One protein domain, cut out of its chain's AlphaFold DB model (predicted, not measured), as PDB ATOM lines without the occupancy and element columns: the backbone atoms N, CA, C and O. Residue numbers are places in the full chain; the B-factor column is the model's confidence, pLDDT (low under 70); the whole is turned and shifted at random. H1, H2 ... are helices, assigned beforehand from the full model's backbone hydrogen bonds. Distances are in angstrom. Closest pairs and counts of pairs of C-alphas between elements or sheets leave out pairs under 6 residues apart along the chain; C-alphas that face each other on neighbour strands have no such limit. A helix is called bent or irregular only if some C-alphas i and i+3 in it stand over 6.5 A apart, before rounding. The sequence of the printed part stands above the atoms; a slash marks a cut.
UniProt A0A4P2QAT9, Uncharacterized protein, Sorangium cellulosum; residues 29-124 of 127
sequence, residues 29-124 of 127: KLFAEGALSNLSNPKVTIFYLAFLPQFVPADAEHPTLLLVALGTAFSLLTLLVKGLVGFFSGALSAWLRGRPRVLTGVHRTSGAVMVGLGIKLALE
ATOM      1  N   LYS A  29      26.200 -28.039  23.789       91.31
ATOM      2  CA  LYS A  29      25.171 -27.222  23.131       91.31
ATOM      3  C   LYS A  29      25.612 -26.776  21.735       91.31
ATOM      4  O   LYS A  29      24.843 -26.907  20.791       91.31
ATOM      5  N   LEU A  30      26.853 -26.305  21.600       89.19
ATOM      6  CA  LEU A  30      27.438 -25.934  20.306       89.19
ATOM      7  C   LEU A  30      27.463 -27.121  19.331       89.19
ATOM      8  O   LEU A  30      27.105 -26.975  18.163       89.19
ATOM      9  N   PHE A  31      27.860 -28.302  19.815       88.56
ATOM     10  CA  PHE A  31      27.848 -29.523  19.016       88.56
ATOM     11  C   PHE A  31      26.426 -29.912  18.601       88.56
ATOM     12  O   PHE A  31      26.198 -30.195  17.429       88.56
ATOM     13  N   ALA A  32      25.465 -29.877  19.528       92.12
ATOM     14  CA  ALA A  32      24.072 -30.216  19.252       92.12
ATOM     15  C   ALA A  32      23.431 -29.266  18.228       92.12
ATOM     16  O   ALA A  32      22.766 -29.737  17.311       92.12
ATOM     17  N   GLU A  33      23.668 -27.954  18.323       89.56
ATOM     18  CA  GLU A  33      23.199 -26.983  17.321       89.56
ATOM     19  C   GLU A  33      23.802 -27.262  15.937       89.56
ATOM     20  O   GLU A  33      23.087 -27.260  14.933       89.56
ATOM     21  N   GLY A  34      25.104 -27.561  15.872       87.31
ATOM     22  CA  GLY A  34      25.772 -27.930  14.624       87.31
ATOM     23  C   GLY A  34      25.258 -29.246  14.033       87.31
ATOM     24  O   GLY A  34      25.019 -29.329  12.827       87.31
ATOM     25  N   ALA A  35      25.055 -30.261  14.875       86.50
ATOM     26  CA  ALA A  35      24.529 -31.563  14.481       86.50
ATOM     27  C   ALA A  35      23.090 -31.447  13.976       86.50
ATOM     28  O   ALA A  35      22.779 -31.948  12.897       86.50
ATOM     29  N   LEU A  36      22.232 -30.727  14.703       89.12
ATOM     30  CA  LEU A  36      20.847 -30.495  14.308       89.12
ATOM     31  C   LEU A  36      20.776 -29.711  12.994       89.12
ATOM     32  O   LEU A  36      20.071 -30.123  12.084       89.12
ATOM     33  N   SER A  37      21.576 -28.651  12.842       86.12
ATOM     34  CA  SER A  37      21.689 -27.898  11.586       86.12
ATOM     35  C   SER A  37      22.114 -28.783  10.408       86.12
ATOM     36  O   SER A  37      21.604 -28.643   9.295       86.12
ATOM     37  N   ASN A  38      23.026 -29.734  10.644       83.06
ATOM     38  CA  ASN A  38      23.459 -30.671   9.615       83.06
ATOM     39  C   ASN A  38      22.370 -31.694   9.253       83.06
ATOM     40  O   ASN A  38      22.123 -31.894   8.067       83.06
ATOM     41  N   LEU A  39      21.701 -32.280  10.250       82.56
ATOM     42  CA  LEU A  39      20.600 -33.236  10.080       82.56
ATOM     43  C   LEU A  39      19.379 -32.599   9.404       82.56
ATOM     44  O   LEU A  39      18.752 -33.213   8.544       82.56
ATOM     45  N   SER A  40      19.060 -31.353   9.755       85.56
ATOM     46  CA  SER A  40      17.969 -30.586   9.149       85.56
ATOM     47  C   SER A  40      18.268 -30.133   7.718       85.56
ATOM     48  O   SER A  40      17.375 -29.598   7.067       85.56
ATOM     49  N   ASN A  41      19.491 -30.319   7.209       81.75
ATOM     50  CA  ASN A  41      19.842 -29.975   5.837       81.75
ATOM     51  C   ASN A  41      19.548 -31.164   4.899       81.75
ATOM     52  O   ASN A  41      20.379 -32.073   4.788       81.75
ATOM     53  N   PRO A  42      18.420 -31.161   4.158       80.75
ATOM     54  CA  PRO A  42      18.009 -32.308   3.347       80.75
ATOM     55  C   PRO A  42      19.003 -32.628   2.228       80.75
ATOM     56  O   PRO A  42      19.023 -33.749   1.729       80.75
ATOM     57  N   LYS A  43      19.865 -31.675   1.849       83.75
ATOM     58  CA  LYS A  43      20.889 -31.885   0.823       83.75
ATOM     59  C   LYS A  43      21.839 -33.015   1.197       83.75
ATOM     60  O   LYS A  43      22.218 -33.789   0.325       83.75
ATOM     61  N   VAL A  44      22.230 -33.098   2.468       83.25
ATOM     62  CA  VAL A  44      23.151 -34.138   2.938       83.25
ATOM     63  C   VAL A  44      22.449 -35.487   2.850       83.25
ATOM     64  O   VAL A  44      22.942 -36.381   2.177       83.25
ATOM     65  N   THR A  45      21.251 -35.604   3.419       83.44
ATOM     66  CA  THR A  45      20.472 -36.847   3.392       83.44
ATOM     67  C   THR A  45      20.215 -37.341   1.968       83.44
ATOM     68  O   THR A  45      20.481 -38.500   1.664       83.44
ATOM     69  N   ILE A  46      19.771 -36.455   1.070       89.50
ATOM     70  CA  ILE A  46      19.524 -36.792  -0.338       89.50
ATOM     71  C   ILE A  46      20.825 -37.198  -1.038       89.50
ATOM     72  O   ILE A  46      20.824 -38.176  -1.777       89.50
ATOM     73  N   PHE A  47      21.938 -36.498  -0.792       87.12
ATOM     74  CA  PHE A  47      23.237 -36.867  -1.356       87.12
ATOM     75  C   PHE A  47      23.639 -38.287  -0.951       87.12
ATOM     76  O   PHE A  47      23.954 -39.089  -1.820       87.12
ATOM     77  N   TYR A  48      23.574 -38.623   0.339       86.75
ATOM     78  CA  TYR A  48      23.933 -39.959   0.821       86.75
ATOM     79  C   TYR A  48      23.040 -41.051   0.220       86.75
ATOM     80  O   TYR A  48      23.559 -42.063  -0.244       86.75
ATOM     81  N   LEU A  49      21.719 -40.836   0.180       87.69
ATOM     82  CA  LEU A  49      20.768 -41.795  -0.393       87.69
ATOM     83  C   LEU A  49      20.915 -41.949  -1.911       87.69
ATOM     84  O   LEU A  49      20.662 -43.028  -2.433       87.69
ATOM     85  N   ALA A  50      21.317 -40.895  -2.621       88.88
ATOM     86  CA  ALA A  50      21.492 -40.940  -4.068       88.88
ATOM     87  C   ALA A  50      22.861 -41.495  -4.485       88.88
ATOM     88  O   ALA A  50      22.929 -42.221  -5.469       88.88
ATOM     89  N   PHE A  51      23.940 -41.164  -3.765       89.69
ATOM     90  CA  PHE A  51      25.308 -41.530  -4.149       89.69
ATOM     91  C   PHE A  51      25.788 -42.838  -3.525       89.69
ATOM     92  O   PHE A  51      26.385 -43.641  -4.233       89.69
ATOM     93  N   LEU A  52      25.572 -43.083  -2.225       88.88
ATOM     94  CA  LEU A  52      26.184 -44.255  -1.581       88.88
ATOM     95  C   LEU A  52      25.709 -45.597  -2.154       88.88
ATOM     96  O   LEU A  52      26.567 -46.447  -2.391       88.88
ATOM     97  N   PRO A  53      24.406 -45.808  -2.435       88.19
ATOM     98  CA  PRO A  53      23.946 -47.064  -3.020       88.19
ATOM     99  C   PRO A  53      24.545 -47.353  -4.396       88.19
ATOM    100  O   PRO A  53      24.679 -48.514  -4.758       88.19
ATOM    101  N   GLN A  54      24.960 -46.325  -5.146       89.38
ATOM    102  CA  GLN A  54      25.575 -46.499  -6.468       89.38
ATOM    103  C   GLN A  54      26.961 -47.156  -6.403       89.38
ATOM    104  O   GLN A  54      27.434 -47.679  -7.406       89.38
ATOM    105  N   PHE A  55      27.609 -47.144  -5.236       88.81
ATOM    106  CA  PHE A  55      28.908 -47.783  -5.015       88.81
ATOM    107  C   PHE A  55      28.794 -49.195  -4.425       88.81
ATOM    108  O   PHE A  55      29.815 -49.829  -4.162       88.81
ATOM    109  N   VAL A  56      27.573 -49.684  -4.192       90.25
ATOM    110  CA  VAL A  56      27.317 -51.029  -3.669       90.25
ATOM    111  C   VAL A  56      26.963 -51.947  -4.840       90.25
ATOM    112  O   VAL A  56      25.979 -51.681  -5.531       90.25
ATOM    113  N   PRO A  57      27.735 -53.022  -5.084       91.81
ATOM    114  CA  PRO A  57      27.389 -54.017  -6.092       91.81
ATOM    115  C   PRO A  57      26.024 -54.654  -5.810       91.81
ATOM    116  O   PRO A  57      25.671 -54.896  -4.654       91.81
ATOM    117  N   ALA A  58      25.258 -54.943  -6.863       86.88
ATOM    118  CA  ALA A  58      23.924 -55.537  -6.730       86.88
ATOM    119  C   ALA A  58      23.953 -56.965  -6.144       86.88
ATOM    120  O   ALA A  58      22.965 -57.417  -5.577       86.88
ATOM    121  N   ASP A  59      25.088 -57.651  -6.272       90.69
ATOM    122  CA  ASP A  59      25.384 -59.006  -5.801       90.69
ATOM    123  C   ASP A  59      26.125 -59.038  -4.453       90.69
ATOM    124  O   ASP A  59      26.585 -60.093  -4.018       90.69
ATOM    125  N   ALA A  60      26.247 -57.896  -3.766       88.62
ATOM    126  CA  ALA A  60      26.910 -57.837  -2.470       88.62
ATOM    127  C   ALA A  60      26.203 -58.735  -1.438       88.62
ATOM    128  O   ALA A  60      25.004 -58.591  -1.202       88.62
ATOM    129  N   GLU A  61      26.961 -59.595  -0.749       90.44
ATOM    130  CA  GLU A  61      26.405 -60.462   0.301       90.44
ATOM    131  C   GLU A  61      25.794 -59.646   1.453       90.44
ATOM    132  O   GLU A  61      24.764 -60.027   2.014       90.44
ATOM    133  N   HIS A  62      26.418 -58.519   1.827       92.50
ATOM    134  CA  HIS A  62      26.025 -57.679   2.970       92.50
ATOM    135  C   HIS A  62      25.949 -56.180   2.593       92.50
ATOM    136  O   HIS A  62      26.772 -55.374   3.045       92.50
ATOM    137  N   PRO A  63      24.952 -55.757   1.795       90.31
ATOM    138  CA  PRO A  63      24.882 -54.403   1.234       90.31
ATOM    139  C   PRO A  63      24.723 -53.315   2.307       90.31
ATOM    140  O   PRO A  63      25.327 -52.248   2.206       90.31
ATOM    141  N   THR A  64      23.975 -53.587   3.380       91.69
ATOM    142  CA  THR A  64      23.785 -52.643   4.495       91.69
ATOM    143  C   THR A  64      25.092 -52.343   5.225       91.69
ATOM    144  O   THR A  64      25.355 -51.194   5.576       91.69
ATOM    145  N   LEU A  65      25.934 -53.358   5.438       94.06
ATOM    146  CA  LEU A  65      27.212 -53.190   6.129       94.06
ATOM    147  C   LEU A  65      28.185 -52.374   5.268       94.06
ATOM    148  O   LEU A  65      28.862 -51.486   5.787       94.06
ATOM    149  N   LEU A  66      28.179 -52.601   3.950       92.88
ATOM    150  CA  LEU A  66      28.965 -51.815   3.002       92.88
ATOM    151  C   LEU A  66      28.499 -50.351   2.945       92.88
ATOM    152  O   LEU A  66      29.335 -49.451   2.978       92.88
ATOM    153  N   LEU A  67      27.183 -50.097   2.947       93.19
ATOM    154  CA  LEU A  67      26.617 -48.743   3.032       93.19
ATOM    155  C   LEU A  67      27.049 -48.011   4.303       93.19
ATOM    156  O   LEU A  67      27.454 -46.850   4.233       93.19
ATOM    157  N   VAL A  68      26.981 -48.680   5.460       92.94
ATOM    158  CA  VAL A  68      27.428 -48.104   6.736       92.94
ATOM    159  C   VAL A  68      28.923 -47.798   6.679       92.94
ATOM    160  O   VAL A  68      29.314 -46.685   7.016       92.94
ATOM    161  N   ALA A  69      29.748 -48.721   6.178       93.94
ATOM    162  CA  ALA A  69      31.187 -48.508   6.043       93.94
ATOM    163  C   ALA A  69      31.522 -47.312   5.132       93.94
ATOM    164  O   ALA A  69      32.312 -46.448   5.517       93.94
ATOM    165  N   LEU A  70      30.884 -47.214   3.958       93.00
ATOM    166  CA  LEU A  70      31.069 -46.097   3.027       93.00
ATOM    167  C   LEU A  70      30.615 -44.768   3.645       93.00
ATOM    168  O   LEU A  70      31.316 -43.759   3.552       93.00
ATOM    169  N   GLY A  71      29.464 -44.776   4.321       91.50
ATOM    170  CA  GLY A  71      28.929 -43.606   5.008       91.50
ATOM    171  C   GLY A  71      29.823 -43.131   6.149       91.50
ATOM    172  O   GLY A  71      30.071 -41.929   6.268       91.50
ATOM    173  N   THR A  72      30.372 -44.052   6.943       93.00
ATOM    174  CA  THR A  72      31.355 -43.742   7.985       93.00
ATOM    175  C   THR A  72      32.645 -43.189   7.384       93.00
ATOM    176  O   THR A  72      33.117 -42.151   7.844       93.00
ATOM    177  N   ALA A  73      33.189 -43.804   6.331       94.38
ATOM    178  CA  ALA A  73      34.404 -43.323   5.670       94.38
ATOM    179  C   ALA A  73      34.236 -41.892   5.134       94.38
ATOM    180  O   ALA A  73      35.062 -41.014   5.400       94.38
ATOM    181  N   PHE A  74      33.125 -41.620   4.447       91.12
ATOM    182  CA  PHE A  74      32.821 -40.283   3.943       91.12
ATOM    183  C   PHE A  74      32.538 -39.279   5.079       91.12
ATOM    184  O   PHE A  74      32.959 -38.119   5.001       91.12
ATOM    185  N   SER A  75      31.901 -39.711   6.173       90.31
ATOM    186  CA  SER A  75      31.699 -38.882   7.371       90.31
ATOM    187  C   SER A  75      33.024 -38.486   8.021       90.31
ATOM    188  O   SER A  75      33.201 -37.321   8.373       90.31
ATOM    189  N   LEU A  76      33.976 -39.419   8.137       95.50
ATOM    190  CA  LEU A  76      35.318 -39.158   8.666       95.50
ATOM    191  C   LEU A  76      36.097 -38.189   7.776       95.50
ATOM    192  O   LEU A  76      36.687 -37.237   8.284       95.50
ATOM    193  N   LEU A  77      36.043 -38.370   6.453       95.06
ATOM    194  CA  LEU A  77      36.646 -37.435   5.501       95.06
ATOM    195  C   LEU A  77      36.047 -36.028   5.650       95.06
ATOM    196  O   LEU A  77      36.770 -35.034   5.729       95.06
ATOM    197  N   THR A  78      34.721 -35.944   5.743       90.56
ATOM    198  CA  THR A  78      34.012 -34.675   5.941       90.56
ATOM    199  C   THR A  78      34.396 -34.026   7.268       90.56
ATOM    200  O   THR A  78      34.631 -32.817   7.315       90.56
ATOM    201  N   LEU A  79      34.490 -34.810   8.344       91.62
ATOM    202  CA  LEU A  79      34.910 -34.335   9.658       91.62
ATOM    203  C   LEU A  79      36.344 -33.805   9.624       91.62
ATOM    204  O   LEU A  79      36.589 -32.731  10.163       91.62
ATOM    205  N   LEU A  80      37.265 -34.501   8.953       96.56
ATOM    206  CA  LEU A  80      38.650 -34.064   8.788       96.56
ATOM    207  C   LEU A  80      38.712 -32.699   8.093       96.56
ATOM    208  O   LEU A  80      39.301 -31.758   8.620       96.56
ATOM    209  N   VAL A  81      38.058 -32.568   6.936       95.75
ATOM    210  CA  VAL A  81      38.082 -31.331   6.143       95.75
ATOM    211  C   VAL A  81      37.412 -30.185   6.899       95.75
ATOM    212  O   VAL A  81      37.996 -29.111   7.045       95.75
ATOM    213  N   LYS A  82      36.198 -30.395   7.425       89.69
ATOM    214  CA  LYS A  82      35.465 -29.350   8.160       89.69
ATOM    215  C   LYS A  82      36.138 -29.000   9.481       89.69
ATOM    216  O   LYS A  82      36.131 -27.833   9.863       89.69
ATOM    217  N   GLY A  83      36.729 -29.980  10.158       92.50
ATOM    218  CA  GLY A  83      37.507 -29.786  11.375       92.50
ATOM    219  C   GLY A  83      38.746 -28.938  11.116       92.50
ATOM    220  O   GLY A  83      38.976 -27.968  11.833       92.50
ATOM    221  N   LEU A  84      39.484 -29.230  10.042       95.69
ATOM    222  CA  LEU A  84      40.658 -28.459   9.643       95.69
ATOM    223  C   LEU A  84      40.288 -27.010   9.297       95.69
ATOM    224  O   LEU A  84      40.912 -26.073   9.796       95.69
ATOM    225  N   VAL A  85      39.222 -26.820   8.513       94.38
ATOM    226  CA  VAL A  85      38.679 -25.488   8.214       94.38
ATOM    227  C   VAL A  85      38.272 -24.769   9.500       94.38
ATOM    228  O   VAL A  85      38.662 -23.624   9.689       94.38
ATOM    229  N   GLY A  86      37.544 -25.427  10.406       91.56
ATOM    230  CA  GLY A  86      37.116 -24.848  11.683       91.56
ATOM    231  C   GLY A  86      38.290 -24.429  12.571       91.56
ATOM    232  O   GLY A  86      38.297 -23.313  13.096       91.56
ATOM    233  N   PHE A  87      39.314 -25.278  12.677       91.81
ATOM    234  CA  PHE A  87      40.541 -24.996  13.418       91.81
ATOM    235  C   PHE A  87      41.267 -23.765  12.861       91.81
ATOM    236  O   PHE A  87      41.525 -22.807  13.597       91.81
ATOM    237  N   PHE A  88      41.521 -23.735  11.548       93.88
ATOM    238  CA  PHE A  88      42.161 -22.587  10.908       93.88
ATOM    239  C   PHE A  88      41.302 -21.324  10.973       93.88
ATOM    240  O   PHE A  88      41.842 -20.238  11.165       93.88
ATOM    241  N   SER A  89      39.973 -21.438  10.889       90.75
ATOM    242  CA  SER A  89      39.068 -20.297  11.058       90.75
ATOM    243  C   SER A  89      39.160 -19.705  12.464       90.75
ATOM    244  O   SER A  89      39.118 -18.483  12.612       90.75
ATOM    245  N   GLY A  90      39.319 -20.540  13.495       87.50
ATOM    246  CA  GLY A  90      39.546 -20.095  14.871       87.50
ATOM    247  C   GLY A  90      40.856 -19.320  15.019       87.50
ATOM    248  O   GLY A  90      40.859 -18.201  15.544       87.50
ATOM    249  N   ALA A  91      41.949 -19.872  14.484       87.06
ATOM    250  CA  ALA A  91      43.259 -19.219  14.471       87.06
ATOM    251  C   ALA A  91      43.234 -17.892  13.689       87.06
ATOM    252  O   ALA A  91      43.673 -16.852  14.188       87.06
ATOM    253  N   LEU A  92      42.637 -17.893  12.495       89.81
ATOM    254  CA  LEU A  92      42.490 -16.706  11.655       89.81
ATOM    255  C   LEU A  92      41.614 -15.639  12.324       89.81
ATOM    256  O   LEU A  92      41.936 -14.455  12.267       89.81
ATOM    257  N   SER A  93      40.536 -16.038  13.004       86.88
ATOM    258  CA  SER A  93      39.659 -15.128  13.753       86.88
ATOM    259  C   SER A  93      40.375 -14.487  14.948       86.88
ATOM    260  O   SER A  93      40.191 -13.300  15.228       86.88
ATOM    261  N   ALA A  94      41.238 -15.228  15.651       86.31
ATOM    262  CA  ALA A  94      42.107 -14.650  16.679       86.31
ATOM    263  C   ALA A  94      43.053 -13.587  16.092       86.31
ATOM    264  O   ALA A  94      43.140 -12.487  16.633       86.31
ATOM    265  N   TRP A  95      43.672 -13.866  14.942       88.38
ATOM    266  CA  TRP A  95      44.559 -12.923  14.257       88.38
ATOM    267  C   TRP A  95      43.826 -11.679  13.715       88.38
ATOM    268  O   TRP A  95      44.280 -10.549  13.907       88.38
ATOM    269  N   LEU A  96      42.654 -11.858  13.096       87.62
ATOM    270  CA  LEU A  96      41.829 -10.775  12.536       87.62
ATOM    271  C   LEU A  96      41.334  -9.791  13.599       87.62
ATOM    272  O   LEU A  96      41.217  -8.598  13.315       87.62
ATOM    273  N   ARG A  97      41.076 -10.258  14.828       84.50
ATOM    274  CA  ARG A  97      40.655  -9.393  15.944       84.50
ATOM    275  C   ARG A  97      41.700  -8.332  16.305       84.50
ATOM    276  O   ARG A  97      41.320  -7.259  16.759       84.50
ATOM    277  N   GLY A  98      42.981  -8.573  16.021       87.62
ATOM    278  CA  GLY A  98      44.043  -7.572  16.161       87.62
ATOM    279  C   GLY A  98      44.110  -6.543  15.021       87.62
ATOM    280  O   GLY A  98      44.880  -5.589  15.108       87.62
ATOM    281  N   ARG A  99      43.340  -6.711  13.932       90.38
ATOM    282  CA  ARG A  99      43.421  -5.891  12.707       90.38
ATOM    283  C   ARG A  99      42.035  -5.422  12.231       90.38
ATOM    284  O   ARG A  99      41.530  -5.903  11.211       90.38
ATOM    285  N   PRO A 100      41.432  -4.410  12.886       86.81
ATOM    286  CA  PRO A 100      40.060  -3.967  12.604       86.81
ATOM    287  C   PRO A 100      39.834  -3.482  11.162       86.81
ATOM    288  O   PRO A 100      38.746  -3.660  10.608       86.81
ATOM    289  N   ARG A 101      40.861  -2.917  10.509       88.19
ATOM    290  CA  ARG A 101      40.778  -2.494   9.097       88.19
ATOM    291  C   ARG A 101      40.596  -3.675   8.137       88.19
ATOM    292  O   ARG A 101      39.809  -3.570   7.202       88.19
ATOM    293  N   VAL A 102      41.269  -4.801   8.392       89.25
ATOM    294  CA  VAL A 102      41.158  -6.015   7.564       89.25
ATOM    295  C   VAL A 102      39.780  -6.642   7.742       89.25
ATOM    296  O   VAL A 102      39.106  -6.927   6.758       89.25
ATOM    297  N   LEU A 103      39.320  -6.766   8.990       88.12
ATOM    298  CA  LEU A 103      37.992  -7.298   9.298       88.12
ATOM    299  C   LEU A 103      36.877  -6.474   8.631       88.12
ATOM    300  O   LEU A 103      35.960  -7.028   8.030       88.12
ATOM    301  N   THR A 104      37.003  -5.143   8.645       89.12
ATOM    302  CA  THR A 104      36.069  -4.247   7.946       89.12
ATOM    303  C   THR A 104      36.086  -4.473   6.429       89.12
ATOM    304  O   THR A 104      35.030  -4.479   5.799       89.12
ATOM    305  N   GLY A 105      37.262  -4.692   5.833       91.62
ATOM    306  CA  GLY A 105      37.394  -5.034   4.414       91.62
ATOM    307  C   GLY A 105      36.712  -6.359   4.055       91.62
ATOM    308  O   GLY A 105      35.965  -6.418   3.078       91.62
ATOM    309  N   VAL A 106      36.888  -7.396   4.880       89.62
ATOM    310  CA  VAL A 106      36.224  -8.703   4.711       89.62
ATOM    311  C   VAL A 106      34.700  -8.562   4.765       89.62
ATOM    312  O   VAL A 106      33.997  -9.080   3.901       89.62
ATOM    313  N   HIS A 107      34.169  -7.809   5.730       91.44
ATOM    314  CA  HIS A 107      32.724  -7.586   5.820       91.44
ATOM    315  C   HIS A 107      32.172  -6.795   4.628       91.44
ATOM    316  O   HIS A 107      31.132  -7.164   4.083       91.44
ATOM    317  N   ARG A 108      32.871  -5.740   4.185       92.88
ATOM    318  CA  ARG A 108      32.446  -4.932   3.031       92.88
ATOM    319  C   ARG A 108      32.452  -5.727   1.733       92.88
ATOM    320  O   ARG A 108      31.504  -5.624   0.967       92.88
ATOM    321  N   THR A 109      33.493  -6.522   1.499       95.19
ATOM    322  CA  THR A 109      33.598  -7.355   0.293       95.19
ATOM    323  C   THR A 109      32.531  -8.446   0.275       95.19
ATOM    324  O   THR A 109      31.836  -8.579  -0.726       95.19
ATOM    325  N   SER A 110      32.315  -9.153   1.388       93.81
ATOM    326  CA  SER A 110      31.243 -10.154   1.506       93.81
ATOM    327  C   SER A 110      29.854  -9.548   1.255       93.81
ATOM    328  O   SER A 110      29.086 -10.062   0.439       93.81
ATOM    329  N   GLY A 111      29.561  -8.398   1.874       94.00
ATOM    330  CA  GLY A 111      28.312  -7.671   1.649       94.00
ATOM    331  C   GLY A 111      28.148  -7.206   0.200       94.00
ATOM    332  O   GLY A 111      27.082  -7.386  -0.382       94.00
ATOM    333  N   ALA A 112      29.208  -6.672  -0.413       96.62
ATOM    334  CA  ALA A 112      29.192  -6.257  -1.814       96.62
ATOM    335  C   ALA A 112      28.933  -7.436  -2.764       96.62
ATOM    336  O   ALA A 112      28.143  -7.301  -3.695       96.62
ATOM    337  N   VAL A 113      29.536  -8.603  -2.507       97.06
ATOM    338  CA  VAL A 113      29.287  -9.828  -3.283       97.06
ATOM    339  C   VAL A 113      27.839 -10.287  -3.127       97.06
ATOM    340  O   VAL A 113      27.201 -10.595  -4.128       97.06
ATOM    341  N   MET A 114      27.284 -10.287  -1.910       95.81
ATOM    342  CA  MET A 114      25.875 -10.643  -1.691       95.81
ATOM    343  C   MET A 114      24.910  -9.683  -2.392       95.81
ATOM    344  O   MET A 114      23.971 -10.140  -3.036       95.81
ATOM    345  N   VAL A 115      25.147  -8.370  -2.312       96.38
ATOM    346  CA  VAL A 115      24.339  -7.368  -3.026       96.38
ATOM    347  C   VAL A 115      24.462  -7.561  -4.536       96.38
ATOM    348  O   VAL A 115      23.450  -7.580  -5.228       96.38
ATOM    349  N   GLY A 116      25.677  -7.774  -5.047       96.31
ATOM    350  CA  GLY A 116      25.914  -8.043  -6.464       96.31
ATOM    351  C   GLY A 116      25.200  -9.305  -6.952       96.31
ATOM    352  O   GLY A 116      24.534  -9.270  -7.983       96.31
ATOM    353  N   LEU A 117      25.268 -10.400  -6.187       95.44
ATOM    354  CA  LEU A 117      24.538 -11.636  -6.476       95.44
ATOM    355  C   LEU A 117      23.020 -11.440  -6.394       95.44
ATOM    356  O   LEU A 117      22.305 -11.969  -7.236       95.44
ATOM    357  N   GLY A 118      22.526 -10.667  -5.424       94.31
ATOM    358  CA  GLY A 118      21.105 -10.350  -5.286       94.31
ATOM    359  C   GLY A 118      20.572  -9.518  -6.452       94.31
ATOM    360  O   GLY A 118      19.515  -9.829  -6.989       94.31
ATOM    361  N   ILE A 119      21.330  -8.510  -6.894       96.19
ATOM    362  CA  ILE A 119      21.014  -7.726  -8.096       96.19
ATOM    363  C   ILE A 119      21.039  -8.629  -9.326       96.19
ATOM    364  O   ILE A 119      20.088  -8.608 -10.102       96.19
ATOM    365  N   LYS A 120      22.085  -9.452  -9.491       93.62
ATOM    366  CA  LYS A 120      22.167 -10.408 -10.599       93.62
ATOM    367  C   LYS A 120      20.926 -11.297 -10.624       93.62
ATOM    368  O   LYS A 120      20.275 -11.360 -11.653       93.62
ATOM    369  N   LEU A 121      20.562 -11.897  -9.492       93.12
ATOM    370  CA  LEU A 121      19.394 -12.768  -9.376       93.12
ATOM    371  C   LEU A 121      18.073 -12.030  -9.641       93.12
ATOM    372  O   LEU A 121      17.179 -12.594 -10.256       93.12
ATOM    373  N   ALA A 122      17.941 -10.775  -9.202       92.44
ATOM    374  CA  ALA A 122      16.753  -9.960  -9.462       92.44
ATOM    375  C   ALA A 122      16.607  -9.588 -10.948       92.44
ATOM    376  O   ALA A 122      15.493  -9.428 -11.446       92.44
ATOM    377  N   LEU A 123      17.732  -9.448 -11.651       94.31
ATOM    378  CA  LEU A 123      17.785  -9.185 -13.088       94.31
ATOM    379  C   LEU A 123      17.747 -10.471 -13.925       94.31
ATOM    380  O   LEU A 123      17.446 -10.410 -15.118       94.31
ATOM    381  N   GLU A 124      18.020 -11.624 -13.311       89.81
ATOM    382  CA  GLU A 124      17.956 -12.945 -13.925       89.81
ATOM    383  C   GLU A 124      16.487 -13.311 -14.161       89.81
ATOM    384  O   GLU A 124      15.803 -13.932 -13.345       89.81
TER     385      GLU A 124
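AT A GLANCE: This is residues 29 to 124 of the 127 residues of an uncharacterized protein of Sorangium cellulosum (UniProt A0A4P2QAT9). A long helix, H3, meets H4 at a corner in an open V; at its other end H2 folds back over its first turns, and H1 sticks out. The 96 printed residues hold four named helices, H1 to H4, and no named strand: all helix, extended, radius of gyration of the C-alphas 19.9 A, spans 60 by 39 by 23 A.

IN THESE COORDINATES: H1, residues 29 to 39, begins at C-alpha 29 (25.171, -27.222, 23.131). H2 is residues 42 to 55, irregular, but only just: C-alphas 50 and 53 are 6.7 A apart. H3, residues 63 to 97, is 49.9 A long. H4, residues 100 to 123, 34.4 A, ends at C-alpha 123 (17.785, -9.185, -13.088).

HOW THE PARTS SIT: H1 and H2 are close but not clearly touching, closest C-alphas Asn 38 and Val 44, 7.5 A. H2, with residues 48 to 53 alone, touches residues 67 to 71 of H3, closest C-alphas Leu 52 and Leu 67, 6.5 A, at a steep tilt of 45 degrees, opposite ways. H3 and H4 only just touch, with 3 pairs of C-alphas within 8 A, only at the corner, closest Leu 96 and Leu 103, 6.1 A, at a steep tilt of 53 degrees. Every O i to N i+4 pair is within hydrogen-bond range in H1, H3 and H4; in H2, 7 of 10.

THE WHOLE: The farthest C-alphas, Asp 59 and Arg 101, are 60.4 A apart. The printed part has no cut and no long link; no printed residue is under 70 in pLDDT.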